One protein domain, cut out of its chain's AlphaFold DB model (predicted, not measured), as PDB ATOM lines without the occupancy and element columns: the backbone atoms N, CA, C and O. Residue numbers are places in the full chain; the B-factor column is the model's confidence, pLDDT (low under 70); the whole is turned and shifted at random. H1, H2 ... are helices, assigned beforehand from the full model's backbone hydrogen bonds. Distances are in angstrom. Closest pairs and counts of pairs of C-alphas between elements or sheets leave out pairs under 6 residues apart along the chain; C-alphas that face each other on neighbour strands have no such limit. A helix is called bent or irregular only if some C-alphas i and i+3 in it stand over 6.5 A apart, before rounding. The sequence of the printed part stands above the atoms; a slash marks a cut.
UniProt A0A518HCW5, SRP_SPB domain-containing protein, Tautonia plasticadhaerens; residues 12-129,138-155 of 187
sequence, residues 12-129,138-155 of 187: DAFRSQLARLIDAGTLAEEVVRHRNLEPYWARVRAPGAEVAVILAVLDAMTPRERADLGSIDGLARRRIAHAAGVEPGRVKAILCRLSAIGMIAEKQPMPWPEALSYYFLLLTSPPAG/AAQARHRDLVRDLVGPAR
ATOM      1  N   ASP A  12     224.186 140.289 175.430       87.06
ATOM      2  CA  ASP A  12     224.127 140.685 176.840       87.06
ATOM      3  C   ASP A  12     222.720 140.462 177.418       87.06
ATOM      4  O   ASP A  12     222.569 139.948 178.537       87.06
ATOM      5  N   ALA A  13     221.677 140.763 176.638       83.56
ATOM      6  CA  ALA A  13     220.298 140.439 176.997       83.56
ATOM      7  C   ALA A  13     220.088 138.918 177.105       83.56
ATOM      8  O   ALA A  13     219.522 138.439 178.094       83.56
ATOM      9  N   PHE A  14     220.609 138.159 176.136       84.00
ATOM     10  CA  PHE A  14     220.548 136.699 176.121       84.00
ATOM     11  C   PHE A  14     221.283 136.078 177.320       84.00
ATOM     12  O   PHE A  14     220.712 135.263 178.046       84.00
ATOM     13  N   ARG A  15     222.512 136.527 177.605       87.50
ATOM     14  CA  ARG A  15     223.284 136.143 178.799       87.50
ATOM     15  C   ARG A  15     222.488 136.389 180.082       87.50
ATOM     16  O   ARG A  15     222.382 135.500 180.921       87.50
ATOM     17  N   SER A  16     221.898 137.575 180.224       84.81
ATOM     18  CA  SER A  16     221.128 137.958 181.417       84.81
ATOM     19  C   SER A  16     219.870 137.106 181.612       84.81
ATOM     20  O   SER A  16     219.382 136.943 182.729       84.81
ATOM     21  N   GLN A  17     219.293 136.574 180.537       78.19
ATOM     22  CA  GLN A  17     218.177 135.634 180.622       78.19
ATOM     23  C   GLN A  17     218.642 134.217 180.961       78.19
ATOM     24  O   GLN A  17     218.024 133.580 181.809       78.19
ATOM     25  N   LEU A  18     219.752 133.751 180.379       78.56
ATOM     26  CA  LEU A  18     220.356 132.468 180.750       78.56
ATOM     27  C   LEU A  18     220.752 132.428 182.234       78.56
ATOM     28  O   LEU A  18     220.470 131.441 182.906       78.56
ATOM     29  N   ALA A  19     221.347 133.504 182.760       80.88
ATOM     30  CA  ALA A  19     221.705 133.605 184.175       80.88
ATOM     31  C   ALA A  19     220.466 133.505 185.081       80.88
ATOM     32  O   ALA A  19     220.435 132.699 186.008       80.88
ATOM     33  N   ARG A  20     219.390 134.231 184.737       75.88
ATOM     34  CA  ARG A  20     218.110 134.154 185.461       75.88
ATOM     35  C   ARG A  20     217.505 132.750 185.460       75.88
ATOM     36  O   ARG A  20     216.927 132.354 186.467       75.88
ATOM     37  N   LEU A  21     217.644 132.001 184.363       68.75
ATOM     38  CA  LEU A  21     217.136 130.630 184.292       68.75
ATOM     39  C   LEU A  21     217.858 129.679 185.257       68.75
ATOM     40  O   LEU A  21     217.210 128.799 185.831       68.75
ATOM     41  N   ILE A  22     219.179 129.843 185.415       70.25
ATOM     42  CA  ILE A  22     219.974 129.063 186.372       70.25
ATOM     43  C   ILE A  22     219.603 129.448 187.803       70.25
ATOM     44  O   ILE A  22     219.269 128.566 188.591       70.25
ATOM     45  N   ASP A  23     219.624 130.744 188.120       68.69
ATOM     46  CA  ASP A  23     219.422 131.236 189.488       68.69
ATOM     47  C   ASP A  23     218.041 130.876 190.040       68.69
ATOM     48  O   ASP A  23     217.891 130.580 191.223       68.69
ATOM     49  N   ALA A  24     217.021 130.858 189.181       60.44
ATOM     50  CA  ALA A  24     215.667 130.512 189.585       60.44
ATOM     51  C   ALA A  24     215.418 128.993 189.674       60.44
ATOM     52  O   ALA A  24     214.307 128.587 190.001       60.44
ATOM     53  N   GLY A  25     216.384 128.128 189.323       61.78
ATOM     54  CA  GLY A  25     216.160 126.675 189.194       61.78
ATOM     55  C   GLY A  25     215.175 126.293 188.074       61.78
ATOM     56  O   GLY A  25     214.886 125.119 187.844       61.78
ATOM     57  N   THR A  26     214.694 127.293 187.333       65.00
ATOM     58  CA  THR A  26     213.623 127.209 186.333       65.00
ATOM     59  C   THR A  26     214.006 126.471 185.066       65.00
ATOM     60  O   THR A  26     213.136 126.207 184.249       65.00
ATOM     61  N   LEU A  27     215.275 126.104 184.876       64.00
ATOM     62  CA  LEU A  27     215.684 125.401 183.661       64.00
ATOM     63  C   LEU A  27     214.883 124.109 183.465       64.00
ATOM     64  O   LEU A  27     214.470 123.799 182.355       64.00
ATOM     65  N   ALA A  28     214.620 123.391 184.556       58.16
ATOM     66  CA  ALA A  28     213.794 122.197 184.524       58.16
ATOM     67  C   ALA A  28     212.284 122.495 184.521       58.16
ATOM     68  O   ALA A  28     211.520 121.741 183.924       58.16
ATOM     69  N   GLU A  29     211.839 123.601 185.119       60.28
ATOM     70  CA  GLU A  29     210.437 124.029 185.034       60.28
ATOM     71  C   GLU A  29     210.056 124.483 183.618       60.28
ATOM     72  O   GLU A  29     208.962 124.175 183.147       60.28
ATOM     73  N   GLU A  30     210.963 125.148 182.903       61.31
ATOM     74  CA  GLU A  30     210.771 125.547 181.508       61.31
ATOM     75  C   GLU A  30     210.792 124.346 180.558       61.31
ATOM     76  O   GLU A  30     210.004 124.286 179.613       61.31
ATOM     77  N   VAL A  31     211.599 123.320 180.857       55.69
ATOM     78  CA  VAL A  31     211.514 122.015 180.175       55.69
ATOM     79  C   VAL A  31     210.109 121.420 180.313       55.69
ATOM     80  O   VAL A  31     209.547 120.934 179.332       55.69
ATOM     81  N   VAL A  32     209.525 121.473 181.516       56.16
ATOM     82  CA  VAL A  32     208.190 120.923 181.800       56.16
ATOM     83  C   VAL A  32     207.077 121.766 181.171       56.16
ATOM     84  O   VAL A  32     206.126 121.202 180.621       56.16
ATOM     85  N   ARG A  33     207.180 123.103 181.208       61.12
ATOM     86  CA  ARG A  33     206.208 124.008 180.565       61.12
ATOM     87  C   ARG A  33     206.158 123.814 179.063       61.12
ATOM     88  O   ARG A  33     205.081 123.845 178.470       61.12
ATOM     89  N   HIS A  34     207.302 123.553 178.448       59.19
ATOM     90  CA  HIS A  34     207.394 123.328 177.021       59.19
ATOM     91  C   HIS A  34     207.482 121.830 176.702       59.19
ATOM     92  O   HIS A  34     208.473 121.373 176.136       59.19
ATOM     93  N   ARG A  35     206.413 121.065 176.994       50.41
ATOM     94  CA  ARG A  35     206.300 119.619 176.666       50.41
ATOM     95  C   ARG A  35     206.714 119.270 175.232       50.41
ATOM     96  O   ARG A  35     207.281 118.211 174.995       50.41
ATOM     97  N   ASN A  36     206.496 120.174 174.279       56.53
ATOM     98  CA  ASN A  36     206.869 119.978 172.873       56.53
ATOM     99  C   ASN A  36     208.392 119.889 172.647       56.53
ATOM    100  O   ASN A  36     208.840 119.527 171.562       56.53
ATOM    101  N   LEU A  37     209.189 120.234 173.658       54.19
ATOM    102  CA  LEU A  37     210.645 120.217 173.625       54.19
ATOM    103  C   LEU A  37     211.235 118.985 174.328       54.19
ATOM    104  O   LEU A  37     212.440 118.757 174.229       54.19
ATOM    105  N   GLU A  38     210.412 118.171 175.001       54.22
ATOM    106  CA  GLU A  38     210.824 116.963 175.737       54.22
ATOM    107  C   GLU A  38     211.770 116.040 174.929       54.22
ATOM    108  O   GLU A  38     212.818 115.655 175.463       54.22
ATOM    109  N   PRO A  39     211.533 115.763 173.624       58.25
ATOM    110  CA  PRO A  39     212.423 114.904 172.834       58.25
ATOM    111  C   PRO A  39     213.832 115.478 172.640       58.25
ATOM    112  O   PRO A  39     214.784 114.733 172.394       58.25
ATOM    113  N   TYR A  40     213.975 116.802 172.715       55.38
ATOM    114  CA  TYR A  40     215.248 117.496 172.553       55.38
ATOM    115  C   TYR A  40     215.996 117.605 173.882       55.38
ATOM    116  O   TYR A  40     217.211 117.419 173.913       55.38
ATOM    117  N   TRP A  41     215.280 117.811 174.988       57.88
ATOM    118  CA  TRP A  41     215.867 117.857 176.328       57.88
ATOM    119  C   TRP A  41     216.444 116.517 176.774       57.88
ATOM    120  O   TRP A  41     217.528 116.489 177.350       57.88
ATOM    121  N   ALA A  42     215.804 115.401 176.411       60.00
ATOM    122  CA  ALA A  42     216.337 114.060 176.664       60.00
ATOM    123  C   ALA A  42     217.715 113.811 176.009       60.00
ATOM    124  O   ALA A  42     218.455 112.923 176.431       60.00
ATOM    125  N   ARG A  43     218.078 114.599 174.983       61.44
ATOM    126  CA  ARG A  43     219.377 114.519 174.291       61.44
ATOM    127  C   ARG A  43     220.461 115.366 174.959       61.44
ATOM    128  O   ARG A  43     221.642 115.176 174.669       61.44
ATOM    129  N   VAL A  44     220.092 116.275 175.859       60.97
ATOM    130  CA  VAL A  44     221.038 117.100 176.612       60.97
ATOM    131  C   VAL A  44     221.338 116.395 177.932       60.97
ATOM    132  O   VAL A  44     220.564 116.448 178.880       60.97
ATOM    133  N   ARG A  45     222.487 115.709 178.002       56.34
ATOM    134  CA  ARG A  45     222.859 114.830 179.132       56.34
ATOM    135  C   ARG A  45     222.952 115.555 180.489       56.34
ATOM    136  O   ARG A  45     222.838 114.896 181.518       56.34
ATOM    137  N   ALA A  46     223.172 116.876 180.480       66.12
ATOM    138  CA  ALA A  46     223.238 117.746 181.656       66.12
ATOM    139  C   ALA A  46     222.973 119.219 181.260       66.12
ATOM    140  O   ALA A  46     223.921 119.979 181.047       66.12
ATOM    141  N   PRO A  47     221.705 119.644 181.127       66.75
ATOM    142  CA  PRO A  47     221.379 120.960 180.587       66.75
ATOM    143  C   PRO A  47     221.920 122.099 181.454       66.75
ATOM    144  O   PRO A  47     222.511 123.020 180.910       66.75
ATOM    145  N   GLY A  48     221.838 121.997 182.785       69.38
ATOM    146  CA  GLY A  48     222.409 123.002 183.693       69.38
ATOM    147  C   GLY A  48     223.926 123.172 183.549       69.38
ATOM    148  O   GLY A  48     224.413 124.296 183.502       69.38
ATOM    149  N   ALA A  49     224.672 122.071 183.402       75.12
ATOM    150  CA  ALA A  49     226.121 122.124 183.190       75.12
ATOM    151  C   ALA A  49     226.478 122.756 181.835       75.12
ATOM    152  O   ALA A  49     227.436 123.517 181.733       75.12
ATOM    153  N   GLU A  50     225.678 122.482 180.803       77.75
ATOM    154  CA  GLU A  50     225.871 123.082 179.487       77.75
ATOM    155  C   GLU A  50     225.576 124.587 179.492       77.75
ATOM    156  O   GLU A  50     226.332 125.363 178.908       77.75
ATOM    157  N   VAL A  51     224.534 125.020 180.208       79.31
ATOM    158  CA  VAL A  51     224.238 126.450 180.391       79.31
ATOM    159  C   VAL A  51     225.376 127.133 181.140       79.31
ATOM    160  O   VAL A  51     225.812 128.204 180.728       79.31
ATOM    161  N   ALA A  52     225.889 126.502 182.199       82.69
ATOM    162  CA  ALA A  52     227.006 127.028 182.975       82.69
ATOM    163  C   ALA A  52     228.260 127.215 182.106       82.69
ATOM    164  O   ALA A  52     228.914 128.250 182.188       82.69
ATOM    165  N   VAL A  53     228.556 126.264 181.214       86.06
ATOM    166  CA  VAL A  53     229.651 126.386 180.241       86.06
ATOM    167  C   VAL A  53     229.414 127.546 179.272       86.06
ATOM    168  O   VAL A  53     230.326 128.332 179.025       86.06
ATOM    169  N   ILE A  54     228.204 127.682 178.723       88.62
ATOM    170  CA  ILE A  54     227.870 128.776 177.799       88.62
ATOM    171  C   ILE A  54     228.011 130.132 178.499       88.62
ATOM    172  O   ILE A  54     228.624 131.040 177.940       88.62
ATOM    173  N   LEU A  55     227.504 130.262 179.726       88.75
ATOM    174  CA  LEU A  55     227.653 131.472 180.531       88.75
ATOM    175  C   LEU A  55     229.119 131.773 180.839       88.75
ATOM    176  O   LEU A  55     229.541 132.901 180.627       88.75
ATOM    177  N   ALA A  56     229.917 130.777 181.232       90.00
ATOM    178  CA  ALA A  56     231.346 130.963 181.476       90.00
ATOM    179  C   ALA A  56     232.085 131.474 180.225       90.00
ATOM    180  O   ALA A  56     232.931 132.362 180.316       90.00
ATOM    181  N   VAL A  57     231.733 130.965 179.038       93.00
ATOM    182  CA  VAL A  57     232.269 131.460 177.760       93.00
ATOM    183  C   VAL A  57     231.844 132.907 177.504       93.00
ATOM    184  O   VAL A  57     232.692 133.724 177.148       93.00
ATOM    185  N   LEU A  58     230.566 133.242 177.703       93.25
ATOM    186  CA  LEU A  58     230.049 134.606 177.524       93.25
ATOM    187  C   LEU A  58     230.674 135.599 178.517       93.25
ATOM    188  O   LEU A  58     230.969 136.735 178.142       93.25
ATOM    189  N   ASP A  59     230.912 135.173 179.756       93.62
ATOM    190  CA  ASP A  59     231.539 135.962 180.820       93.62
ATOM    191  C   ASP A  59     233.025 136.212 180.547       93.62
ATOM    192  O   ASP A  59     233.546 137.286 180.846       93.62
ATOM    193  N   ALA A  60     233.703 135.249 179.920       94.75
ATOM    194  CA  ALA A  60     235.099 135.364 179.510       94.75
ATOM    195  C   ALA A  60     235.314 136.281 178.286       94.75
ATOM    196  O   ALA A  60     236.455 136.650 177.970       94.75
ATOM    197  N   MET A  61     234.244 136.654 177.582       94.12
ATOM    198  CA  MET A  61     234.290 137.612 176.479       94.12
ATOM    199  C   MET A  61     234.303 139.057 176.990       94.12
ATOM    200  O   MET A  61     233.718 139.411 178.013       94.12
ATOM    201  N   THR A  62     234.946 139.932 176.232       92.44
ATOM    202  CA  THR A  62     234.843 141.380 176.404       92.44
ATOM    203  C   THR A  62     233.519 141.889 175.818       92.44
ATOM    204  O   THR A  62     232.952 141.246 174.931       92.44
ATOM    205  N   PRO A  63     233.034 143.075 176.233       90.00
ATOM    206  CA  PRO A  63     231.834 143.672 175.641       90.00
ATOM    207  C   PRO A  63     231.936 143.845 174.119       90.00
ATOM    208  O   PRO A  63     230.974 143.611 173.396       90.00
ATOM    209  N   ARG A  64     233.129 144.187 173.612       88.88
ATOM    210  CA  ARG A  64     233.372 144.334 172.171       88.88
ATOM    211  C   ARG A  64     233.231 143.008 171.424       88.88
ATOM    212  O   ARG A  64     232.611 142.973 170.371       88.88
ATOM    213  N   GLU A  65     233.779 141.927 171.973       91.06
ATOM    214  CA  GLU A  65     233.654 140.588 171.378       91.06
ATOM    215  C   GLU A  65     232.210 140.070 171.433       91.06
ATOM    216  O   GLU A  65     231.799 139.339 170.540       91.06
ATOM    217  N   ARG A  66     231.422 140.452 172.449       90.06
ATOM    218  CA  ARG A  66     229.983 140.137 172.496       90.06
ATOM    219  C   ARG A  66     229.170 140.937 171.479       90.06
ATOM    220  O   ARG A  66     228.192 140.415 170.965       90.06
ATOM    221  N   ALA A  67     229.576 142.159 171.147       86.88
ATOM    222  CA  ALA A  67     228.927 142.933 170.091       86.88
ATOM    223  C   ALA A  67     229.243 142.400 168.679       86.88
ATOM    224  O   ALA A  67     228.413 142.512 167.781       86.88
ATOM    225  N   ASP A  68     230.428 141.812 168.479       86.62
ATOM    226  CA  ASP A  68     230.865 141.269 167.191       86.62
ATOM    227  C   ASP A  68     231.610 139.938 167.363       86.62
ATOM    228  O   ASP A  68     232.834 139.889 167.526       86.62
ATOM    229  N   LEU A  69     230.864 138.835 167.258       84.62
ATOM    230  CA  LEU A  69     231.419 137.481 167.314       84.62
ATOM    231  C   LEU A  69     232.410 137.187 166.175       84.62
ATOM    232  O   LEU A  69     233.290 136.338 166.335       84.62
ATOM    233  N   GLY A  70     232.267 137.859 165.027       82.12
ATOM    234  CA  GLY A  70     233.126 137.675 163.857       82.12
ATOM    235  C   GLY A  70     234.552 138.177 164.084       82.12
ATOM    236  O   GLY A  70     235.488 137.665 163.470       82.12
ATOM    237  N   SER A  71     234.731 139.109 165.024       85.38
ATOM    238  CA  SER A  71     236.041 139.636 165.424       85.38
ATOM    239  C   SER A  71     236.902 138.653 166.235       85.38
ATOM    240  O   SER A  71     238.092 138.900 166.438       85.38
ATOM    241  N   ILE A  72     236.334 137.530 166.696       86.50
ATOM    242  CA  ILE A  72     237.010 136.597 167.606       86.50
ATOM    243  C   ILE A  72     237.928 135.647 166.829       86.50
ATOM    244  O   ILE A  72     237.527 134.603 166.294       86.50
ATOM    245  N   ASP A  73     239.211 135.991 166.827       87.06
ATOM    246  CA  ASP A  73     240.264 135.221 166.184       87.06
ATOM    247  C   ASP A  73     240.726 133.992 167.003       87.06
ATOM    248  O   ASP A  73     240.158 133.598 168.027       87.06
ATOM    249  N   GLY A  74     241.771 133.314 166.517       81.69
ATOM    250  CA  GLY A  74     242.318 132.131 167.180       81.69
ATOM    251  C   GLY A  74     242.937 132.401 168.556       81.69
ATOM    252  O   GLY A  74     242.890 131.511 169.409       81.69
ATOM    253  N   LEU A  75     243.501 133.588 168.781       89.12
ATOM    254  CA  LEU A  75     244.140 133.961 170.040       89.12
ATOM    255  C   LEU A  75     243.079 134.333 171.079       89.12
ATOM    256  O   LEU A  75     243.107 133.808 172.195       89.12
ATOM    257  N   ALA A  76     242.086 135.130 170.683       86.12
ATOM    258  CA  ALA A  76     240.924 135.457 171.497       86.12
ATOM    259  C   ALA A  76     240.175 134.191 171.938       86.12
ATOM    260  O   ALA A  76     239.890 134.029 173.124       86.12
ATOM    261  N   ARG A  77     239.959 133.218 171.037       91.75
ATOM    262  CA  ARG A  77     239.346 131.927 171.407       91.75
ATOM    263  C   ARG A  77     240.126 131.174 172.481       91.75
ATOM    264  O   ARG A  77     239.506 130.619 173.381       91.75
ATOM    265  N   ARG A  78     241.461 131.131 172.403       85.94
ATOM    266  CA  ARG A  78     242.295 130.456 173.417       85.94
ATOM    267  C   ARG A  78     242.229 131.171 174.765       85.94
ATOM    268  O   ARG A  78     242.139 130.508 175.791       85.94
ATOM    269  N   ARG A  79     242.221 132.507 174.756       96.62
ATOM    270  CA  ARG A  79     242.046 133.327 175.963       96.62
ATOM    271  C   ARG A  79     240.694 133.058 176.628       96.62
ATOM    272  O   ARG A  79     240.654 132.806 177.828       96.62
ATOM    273  N   ILE A  80     239.612 133.080 175.848       91.50
ATOM    274  CA  ILE A  80     238.253 132.788 176.326       91.50
ATOM    275  C   ILE A  80     238.194 131.371 176.899       91.50
ATOM    276  O   ILE A  80     237.708 131.182 178.005       91.50
ATOM    277  N   ALA A  81     238.742 130.392 176.178       89.31
ATOM    278  CA  ALA A  81     238.791 128.993 176.595       89.31
ATOM    279  C   ALA A  81     239.487 128.817 177.953       89.31
ATOM    280  O   ALA A  81     238.927 128.204 178.857       89.31
ATOM    281  N   HIS A  82     240.661 129.434 178.120       90.94
ATOM    282  CA  HIS A  82     241.401 129.411 179.379       90.94
ATOM    283  C   HIS A  82     240.606 130.048 180.527       90.94
ATOM    284  O   HIS A  82     240.511 129.469 181.603       90.94
ATOM    285  N   ALA A  83     240.016 131.226 180.306       88.81
ATOM    286  CA  ALA A  83     239.239 131.925 181.330       88.81
ATOM    287  C   ALA A  83     237.944 131.183 181.710       88.81
ATOM    288  O   ALA A  83     237.559 131.188 182.874       88.81
ATOM    289  N   ALA A  84     237.301 130.521 180.748       88.38
ATOM    290  CA  ALA A  84     236.084 129.742 180.960       88.38
ATOM    291  C   ALA A  84     236.349 128.302 181.442       88.38
ATOM    292  O   ALA A  84     235.400 127.578 181.731       88.38
ATOM    293  N   GLY A  85     237.613 127.862 181.510       89.75
ATOM    294  CA  GLY A  85     237.976 126.504 181.922       89.75
ATOM    295  C   GLY A  85     237.531 125.414 180.939       89.75
ATOM    296  O   GLY A  85     237.177 124.315 181.359       89.75
ATOM    297  N   VAL A  86     237.514 125.708 179.635       90.81
ATOM    298  CA  VAL A  86     237.070 124.774 178.585       90.81
ATOM    299  C   VAL A  86     238.069 124.683 177.434       90.81
ATOM    300  O   VAL A  86     238.954 125.517 177.283       90.81
ATOM    301  N   GLU A  87     237.896 123.688 176.567       86.50
ATOM    302  CA  GLU A  87     238.734 123.519 175.379       86.50
ATOM    303  C   GLU A  87     238.462 124.587 174.295       86.50
ATOM    304  O   GLU A  87     237.301 124.913 174.019       86.50
ATOM    305  N   PRO A  88     239.481 125.081 173.559       82.31
ATOM    306  CA  PRO A  88     239.283 126.061 172.481       82.31
ATOM    307  C   PRO A  88     238.333 125.593 171.369       82.31
ATOM    308  O   PRO A  88     237.606 126.395 170.777       82.31
ATOM    309  N   GLY A  89     238.307 124.285 171.090       80.81
ATOM    310  CA  GLY A  89     237.353 123.689 170.151       80.81
ATOM    311  C   GLY A  89     235.903 123.818 170.627       80.81
ATOM    312  O   GLY A  89     235.007 124.060 169.815       80.81
ATOM    313  N   ARG A  90     235.677 123.741 171.945       86.50
ATOM    314  CA  ARG A  90     234.360 123.930 172.563       86.50
ATOM    315  C   ARG A  90     233.890 125.373 172.424       86.50
ATOM    316  O   ARG A  90     232.755 125.589 172.007       86.50
ATOM    317  N   VAL A  91     234.781 126.337 172.665       84.69
ATOM    318  CA  VAL A  91     234.505 127.766 172.435       84.69
ATOM    319  C   VAL A  91     234.097 128.010 170.986       84.69
ATOM    320  O   VAL A  91     233.055 128.604 170.738       84.69
ATOM    321  N   LYS A  92     234.858 127.489 170.013       85.75
ATOM    322  CA  LYS A  92     234.519 127.629 168.587       85.75
ATOM    323  C   LYS A  92     233.108 127.110 168.279       85.75
ATOM    324  O   LYS A  92     232.356 127.790 167.591       85.75
ATOM    325  N   ALA A  93     232.751 125.929 168.785       84.50
ATOM    326  CA  ALA A  93     231.432 125.343 168.551       84.50
ATOM    327  C   ALA A  93     230.299 126.209 169.129       84.50
ATOM    328  O   ALA A  93     229.289 126.416 168.456       84.50
ATOM    329  N   ILE A  94     230.482 126.744 170.340       88.69
ATOM    330  CA  ILE A  94     229.512 127.641 170.985       88.69
ATOM    331  C   ILE A  94     229.362 128.935 170.180       88.69
ATOM    332  O   ILE A  94     228.239 129.309 169.853       88.69
ATOM    333  N   LEU A  95     230.471 129.569 169.786       86.69
ATOM    334  CA  LEU A  95     230.443 130.794 168.979       86.69
ATOM    335  C   LEU A  95     229.699 130.587 167.654       86.69
ATOM    336  O   LEU A  95     228.841 131.392 167.313       86.69
ATOM    337  N   CYS A  96     229.944 129.478 166.947       85.06
ATOM    338  CA  CYS A  96     229.215 129.161 165.716       85.06
ATOM    339  C   CYS A  96     227.697 129.045 165.937       85.06
ATOM    340  O   CYS A  96     226.921 129.510 165.104       85.06
ATOM    341  N   ARG A  97     227.260 128.443 167.052       85.25
ATOM    342  CA  ARG A  97     225.830 128.332 167.388       85.25
ATOM    343  C   ARG A  97     225.227 129.682 167.764       85.25
ATOM    344  O   ARG A  97     224.134 129.988 167.303       85.25
ATOM    345  N   LEU A  98     225.942 130.499 168.538       86.75
ATOM    346  CA  LEU A  98     225.511 131.857 168.881       86.75
ATOM    347  C   LEU A  98     225.367 132.734 167.631       86.75
ATOM    348  O   LEU A  98     224.363 133.428 167.494       86.75
ATOM    349  N   SER A  99     226.307 132.654 166.682       83.75
ATOM    350  CA  SER A  99     226.182 133.347 165.394       83.75
ATOM    351  C   SER A  99     224.959 132.870 164.606       83.75
ATOM    352  O   SER A  99     224.215 133.694 164.082       83.75
ATOM    353  N   ALA A 100     224.710 131.557 164.553       81.12
ATOM    354  CA  ALA A 100     223.530 131.011 163.883       81.12
ATOM    355  C   ALA A 100     222.219 131.482 164.537       81.12
ATOM    356  O   ALA A 100     221.271 131.823 163.835       81.12
ATOM    357  N   ILE A 101     222.178 131.549 165.868       82.50
ATOM    358  CA  ILE A 101     221.035 132.084 166.615       82.50
ATOM    359  C   ILE A 101     220.812 133.556 166.295       82.50
ATOM    360  O   ILE A 101     219.680 133.920 165.998       82.50
ATOM    361  N   GLY A 102     221.868 134.376 166.286       80.06
ATOM    362  CA  GLY A 102     221.766 135.786 165.906       80.06
ATOM    363  C   GLY A 102     221.154 135.963 164.516       80.06
ATOM    364  O   GLY A 102     220.215 136.737 164.351       80.06
ATOM    365  N   MET A 103     221.589 135.157 163.541       79.31
ATOM    366  CA  MET A 103     221.017 135.165 162.188       79.31
ATOM    367  C   MET A 103     219.545 134.728 162.146       79.31
ATOM    368  O   MET A 103     218.768 135.251 161.347       79.31
ATOM    369  N   ILE A 104     219.148 133.740 162.954       77.88
ATOM    370  CA  ILE A 104     217.750 133.289 163.017       77.88
ATOM    371  C   ILE A 104     216.885 134.355 163.684       77.88
ATOM    372  O   ILE A 104     215.810 134.654 163.180       77.88
ATOM    373  N   ALA A 105     217.359 134.943 164.777       76.12
ATOM    374  CA  ALA A 105     216.662 135.983 165.516       76.12
ATOM    375  C   ALA A 105     216.452 137.258 164.694       76.12
ATOM    376  O   ALA A 105     215.404 137.887 164.798       76.12
ATOM    377  N   GLU A 106     217.403 137.604 163.827       76.69
ATOM    378  CA  GLU A 106     217.250 138.707 162.878       76.69
ATOM    379  C   GLU A 106     216.161 138.418 161.831       76.69
ATOM    380  O   GLU A 106     215.345 139.282 161.515       76.69
ATOM    381  N   LYS A 107     216.106 137.185 161.311       75.94
ATOM    382  CA  LYS A 107     215.117 136.778 160.296       75.94
ATOM    383  C   LYS A 107     213.731 136.501 160.870       75.94
ATOM    384  O   LYS A 107     212.736 136.603 160.158       75.94
ATOM    385  N   GLN A 108     213.680 136.069 162.122       72.00
ATOM    386  CA  GLN A 108     212.479 135.674 162.842       72.00
ATOM    387  C   GLN A 108     212.534 136.305 164.232       72.00
ATOM    388  O   GLN A 108     212.866 135.623 165.209       72.00
ATOM    389  N   PRO A 109     212.242 137.614 164.323       69.12
ATOM    390  CA  PRO A 109     212.204 138.293 165.601       69.12
ATOM    391  C   PRO A 109     211.056 137.702 166.420       69.12
ATOM    392  O   PRO A 109     209.879 137.884 166.108       69.12
ATOM    393  N   MET A 110     211.410 136.935 167.448       66.56
ATOM    394  CA  MET A 110     210.461 136.358 168.392       66.56
ATOM    395  C   MET A 110     210.401 137.215 169.658       66.56
ATOM    396  O   MET A 110     211.433 137.730 170.098       66.56
ATOM    397  N   PRO A 111     209.215 137.366 170.271       66.69
ATOM    398  CA  PRO A 111     209.121 137.962 171.589       66.69
ATOM    399  C   PRO A 111     209.906 137.126 172.609       66.69
ATOM    400  O   PRO A 111     209.934 135.893 172.587       66.69
ATOM    401  N   TRP A 112     210.576 137.826 173.516       57.56
ATOM    402  CA  TRP A 112     211.054 137.223 174.752       57.56
ATOM    403  C   TRP A 112     209.845 137.028 175.678       57.56
ATOM    404  O   TRP A 112     209.073 137.981 175.817       57.56
ATOM    405  N   PRO A 113     209.674 135.879 176.360       59.69
ATOM    406  CA  PRO A 113     210.643 134.809 176.612       59.69
ATOM    407  C   PRO A 113     210.565 133.585 175.678       59.69
ATOM    408  O   PRO A 113     211.429 132.722 175.801       59.69
ATOM    409  N   GLU A 114     209.611 133.478 174.743       63.81
ATOM    410  CA  GLU A 114     209.480 132.274 173.895       63.81
ATOM    411  C   GLU A 114     210.742 131.980 173.069       63.81
ATOM    412  O   GLU A 114     211.117 130.822 172.862       63.81
ATOM    413  N   ALA A 115     211.442 133.036 172.652       67.62
ATOM    414  CA  ALA A 115     212.700 132.934 171.927       67.62
ATOM    415  C   ALA A 115     213.801 132.207 172.732       67.62
ATOM    416  O   ALA A 115     214.652 131.530 172.157       67.62
ATOM    417  N   LEU A 116     213.761 132.287 174.069       68.25
ATOM    418  CA  LEU A 116     214.762 131.711 174.967       68.25
ATOM    419  C   LEU A 116     214.781 130.186 174.884       68.25
ATOM    420  O   LEU A 116     215.843 129.608 174.675       68.25
ATOM    421  N   SER A 117     213.617 129.542 174.978       67.19
ATOM    422  CA  SER A 117     213.486 128.082 174.900       67.19
ATOM    423  C   SER A 117     213.937 127.552 173.536       67.19
ATOM    424  O   SER A 117     214.621 126.532 173.449       67.19
ATOM    425  N   TYR A 118     213.622 128.278 172.462       70.75
ATOM    426  CA  TYR A 118     214.028 127.918 171.106       70.75
ATOM    427  C   TYR A 118     215.540 128.084 170.872       70.75
ATOM    428  O   TYR A 118     216.207 127.163 170.393       70.75
ATOM    429  N   TYR A 119     216.117 129.229 171.243       73.81
ATOM    430  CA  TYR A 119     217.553 129.481 171.083       73.81
ATOM    431  C   TYR A 119     218.397 128.615 172.007       73.81
ATOM    432  O   TYR A 119     219.455 128.136 171.601       73.81
ATOM    433  N   PHE A 120     217.908 128.350 173.215       71.81
ATOM    434  CA  PHE A 120     218.537 127.411 174.124       71.81
ATOM    435  C   PHE A 120     218.693 126.034 173.475       71.81
ATOM    436  O   PHE A 120     219.794 125.485 173.434       71.81
ATOM    437  N   LEU A 121     217.615 125.507 172.887       71.38
ATOM    438  CA  LEU A 121     217.672 124.229 172.190       71.38
ATOM    439  C   LEU A 121     218.673 124.235 171.043       71.38
ATOM    440  O   LEU A 121     219.401 123.261 170.881       71.38
ATOM    441  N   LEU A 122     218.753 125.308 170.260       74.31
ATOM    442  CA  LEU A 122     219.752 125.417 169.193       74.31
ATOM    443  C   LEU A 122     221.189 125.434 169.735       74.31
ATOM    444  O   LEU A 122     222.093 124.875 169.111       74.31
ATOM    445  N   LEU A 123     221.403 126.029 170.909       74.19
ATOM    446  CA  LEU A 123     222.699 126.069 171.586       74.19
ATOM    447  C   LEU A 123     223.138 124.721 172.137       74.19
ATOM    448  O   LEU A 123     224.326 124.400 172.058       74.19
ATOM    449  N   THR A 124     222.211 123.941 172.682       69.88
ATOM    450  CA  THR A 124     222.523 122.663 173.335       69.88
ATOM    451  C   THR A 124     222.307 121.454 172.436       69.88
ATOM    452  O   THR A 124     222.730 120.351 172.784       69.88
ATOM    453  N   SER A 125     221.683 121.634 171.270       66.38
ATOM    454  CA  SER A 125     221.502 120.557 170.301       66.38
ATOM    455  C   SER A 125     222.843 120.100 169.716       66.38
ATOM    456  O   SER A 125     223.736 120.917 169.444       66.38
ATOM    457  N   PRO A 126     223.009 118.789 169.472       57.34
ATOM    458  CA  PRO A 126     224.139 118.297 168.698       57.34
ATOM    459  C   PRO A 126     224.116 118.907 167.282       57.34
ATOM    460  O   PRO A 126     223.042 119.222 166.764       57.34
ATOM    461  N   PRO A 127     225.284 119.112 166.645       51.28
ATOM    462  CA  PRO A 127     225.340 119.710 165.314       51.28
ATOM    463  C   PRO A 127     224.570 118.860 164.292       51.28
ATOM    464  O   PRO A 127     224.593 117.626 164.356       51.28
ATOM    465  N   ALA A 128     223.901 119.525 163.343       43.31
ATOM    466  CA  ALA A 128     223.158 118.872 162.268       43.31
ATOM    467  C   ALA A 128     224.074 117.901 161.500       43.31
ATOM    468  O   ALA A 128     225.162 118.281 161.074       43.31
ATOM    469  N   GLY A 129     223.652 116.639 161.369       40.81
ATOM    470  CA  GLY A 129     224.460 115.558 160.785       40.81
ATOM    471  C   GLY A 129     225.111 114.622 161.808       40.81
ATOM    472  O   GLY A 129     225.584 113.551 161.435       40.81
ATOM    473  N   ALA A 138     220.182 105.431 180.186       52.19
ATOM    474  CA  ALA A 138     220.594 106.029 181.447       52.19
ATOM    475  C   ALA A 138     220.367 107.551 181.475       52.19
ATOM    476  O   ALA A 138     220.098 108.105 182.537       52.19
ATOM    477  N   ALA A 139     220.446 108.251 180.339       47.62
ATOM    478  CA  ALA A 139     220.093 109.671 180.254       47.62
ATOM    479  C   ALA A 139     218.580 109.882 180.380       47.62
ATOM    480  O   ALA A 139     218.162 110.798 181.082       47.62
ATOM    481  N   GLN A 140     217.770 108.998 179.791       47.62
ATOM    482  CA  GLN A 140     216.317 109.006 179.984       47.62
ATOM    483  C   GLN A 140     215.927 108.715 181.438       47.62
ATOM    484  O   GLN A 140     215.054 109.392 181.977       47.62
ATOM    485  N   ALA A 141     216.588 107.755 182.092       53.00
ATOM    486  CA  ALA A 141     216.367 107.462 183.508       53.00
ATOM    487  C   ALA A 141     216.737 108.659 184.401       53.00
ATOM    488  O   ALA A 141     215.900 109.116 185.172       53.00
ATOM    489  N   ARG A 142     217.929 109.250 184.210       55.00
ATOM    490  CA  ARG A 142     218.354 110.465 184.929       55.00
ATOM    491  C   ARG A 142     217.403 111.640 184.703       55.00
ATOM    492  O   ARG A 142     217.127 112.386 185.634       55.00
ATOM    493  N   HIS A 143     216.893 111.804 183.484       51.47
ATOM    494  CA  HIS A 143     215.898 112.829 183.179       51.47
ATOM    495  C   HIS A 143     214.574 112.567 183.906       51.47
ATOM    496  O   HIS A 143     214.033 113.480 184.521       51.47
ATOM    497  N   ARG A 144     214.076 111.325 183.889       52.94
ATOM    498  CA  ARG A 144     212.861 110.932 184.612       52.94
ATOM    499  C   ARG A 144     212.993 111.184 186.113       52.94
ATOM    500  O   ARG A 144     212.049 111.689 186.709       52.94
ATOM    501  N   ASP A 145     214.140 110.861 186.701       52.44
ATOM    502  CA  ASP A 145     214.410 111.102 188.120       52.44
ATOM    503  C   ASP A 145     214.455 112.603 188.428       52.44
ATOM    504  O   ASP A 145     213.813 113.057 189.369       52.44
ATOM    505  N   LEU A 146     215.099 113.394 187.565       49.72
ATOM    506  CA  LEU A 146     215.153 114.850 187.690       49.72
ATOM    507  C   LEU A 146     213.752 115.479 187.600       49.72
ATOM    508  O   LEU A 146     213.375 116.268 188.459       49.72
ATOM    509  N   VAL A 147     212.933 115.075 186.625       46.03
ATOM    510  CA  VAL A 147     211.532 115.523 186.511       46.03
ATOM    511  C   VAL A 147     210.709 115.087 187.729       46.03
ATOM    512  O   VAL A 147     209.893 115.861 188.223       46.03
ATOM    513  N   ARG A 148     210.924 113.872 188.248       48.34
ATOM    514  CA  ARG A 148     210.213 113.362 189.430       48.34
ATOM    515  C   ARG A 148     210.540 114.162 190.689       48.34
ATOM    516  O   ARG A 148     209.631 114.459 191.461       48.34
ATOM    517  N   ASP A 149     211.804 114.513 190.880       48.62
ATOM    518  CA  ASP A 149     212.256 115.276 192.043       48.62
ATOM    519  C   ASP A 149     211.781 116.738 191.983       48.62
ATOM    520  O   ASP A 149     211.442 117.314 193.015       48.62
ATOM    521  N   LEU A 150     211.660 117.314 190.780       41.38
ATOM    522  CA  LEU A 150     211.129 118.667 190.565       41.38
ATOM    523  C   LEU A 150     209.607 118.778 190.705       41.38
ATOM    524  O   LEU A 150     209.108 119.780 191.208       41.38
ATOM    525  N   VAL A 151     208.852 117.764 190.277       42.69
ATOM    526  CA  VAL A 151     207.378 117.762 190.371       42.69
ATOM    527  C   VAL A 151     206.902 117.306 191.763       42.69
ATOM    528  O   VAL A 151     205.734 117.478 192.119       42.69
ATOM    529  N   GLY A 152     207.807 116.756 192.581       41.38
ATOM    530  CA  GLY A 152     207.478 116.086 193.835       41.38
ATOM    531  C   GLY A 152     206.623 114.828 193.610       41.38
ATOM    532  O   GLY A 152     206.219 114.520 192.482       41.38
ATOM    533  N   PRO A 153     206.307 114.050 194.664       46.09
ATOM    534  CA  PRO A 153     205.342 112.968 194.542       46.09
ATOM    535  C   PRO A 153     203.981 113.589 194.226       46.09
ATOM    536  O   PRO A 153     203.307 114.116 195.113       46.09
ATOM    537  N   ALA A 154     203.587 113.552 192.953       45.31
ATOM    538  CA  ALA A 154     202.263 113.963 192.523       45.31
ATOM    539  C   ALA A 154     201.230 113.287 193.434       45.31
ATOM    540  O   ALA A 154     201.109 112.056 193.455       45.31
ATOM    541  N   ARG A 155     200.479 114.087 194.200       38.75
ATOM    542  CA  ARG A 155     199.208 113.644 194.769       38.75
ATOM    543  C   ARG A 155     198.279 113.423 193.581       38.75
ATOM    544  O   ARG A 155     197.566 114.326 193.167       38.75
TER     545      ARG A 155
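Overview. This is residues 12 to 129 and 138 to 155 of the 187 residues of the protein "SRP_SPB domain-containing protein" of Tautonia plasticadhaerens (UniProt A0A518HCW5). An elongated, all-helix domain is built of nine helices set mostly crosswise, with H4 and H8 nearest the middle and the longest helix, H7, folding back through a short link into H8 as a helical hairpin. H1 packs on H4, H6 packs on H4 and H7 at one end, and H2, H3 and H9 make the other end, with H9 packed on H2. The printed part has 136 residues with nine named helices, H1 to H9 in order, and no named strand. It is compact, with a radius of gyration of the C-alphas of 15.7 A, and the C-alphas span 54 by 32 by 32 A.

Arrangement. Along the printed part come H1, residues 12 to 23; H2, 27 to 33; H3, 35 to 41; H4, 47 to 60; H5, 63 to 67; H6, 74 to 84; H7, 88 to 107; H8, 114 to 124; and H9, 138 to 151. H1 touches H4 at a steep tilt of 41 degrees, opposite ways; their closest C-alphas, Arg 15 and Leu 55, are 6.6 A apart. H2 and H3 touch only at the corner, closest at the C-alphas of Val 31 and Glu 38, 6.8 A. H4 touches H6 at a steep tilt of 58 degrees, closest at the C-alphas of Ala 56 and Ala 84, 4.9 A. H5 touches no helix. H7, with residues 88 to 92 alone, touches H6 about perpendicular at 80 degrees, closest at the C-alphas of Pro 88 and Ala 81, 5.1 A. H7 and H8 form a helical hairpin at a shallow tilt of 30 degrees, opposite ways; residues 94 to 101 of H7 touch H8, closest at the C-alphas of Arg 97 and Leu 123, 5.7 A. H4 and H8 are close but not clearly touching, about perpendicular at 90 degrees; their closest C-alphas, Glu 50 and Thr 124, are 7.0 A apart. H9, with residues 147 to 150 alone, touches H2 about perpendicular at 79 degrees, closest at the C-alphas of Val 147 and Ala 28, 7.3 A. H3 and H9 are only just apart, 8.5 A at the closest. In H1, H2, H4, H5, H6, H7 and H9 every O i to N i+4 pair is within hydrogen-bond range; H8 has 6 of 7, and H3 has 1 of 3 beside 3 of 4 O i to N i+3 pairs.

Along the chain. H1 begins at C-alpha 12 (224.127, 140.685, 176.840) and is 16.5 A long. H4 is 19.9 A long, H6 15.3 A, H8 16.2 A and H9 19.8 A. H7, the longest helix, runs 29.1 A from C-alpha 88 (239.283, 126.061, 172.481). H3 is irregular: C-alphas 36 and 39 are 7.5 A apart. H9 ends at C-alpha 151 (207.378, 117.762, 190.371).

Size, cuts and confidence. The two C-alphas farthest apart, Leu 75 and Arg 155, are 55.2 A apart. Residues 130 to 137 are not printed; C-alphas 129 and 138 are 23.1 A apart across this cut, which lies in the link from H8 to H9. Of the links printed whole, H5 to H6 and H7 to H8 are short and the others tight. Mean pLDDT of the printed part is 72.1; 60 residues are under 70, among them 23 to 48 and 138 to 155.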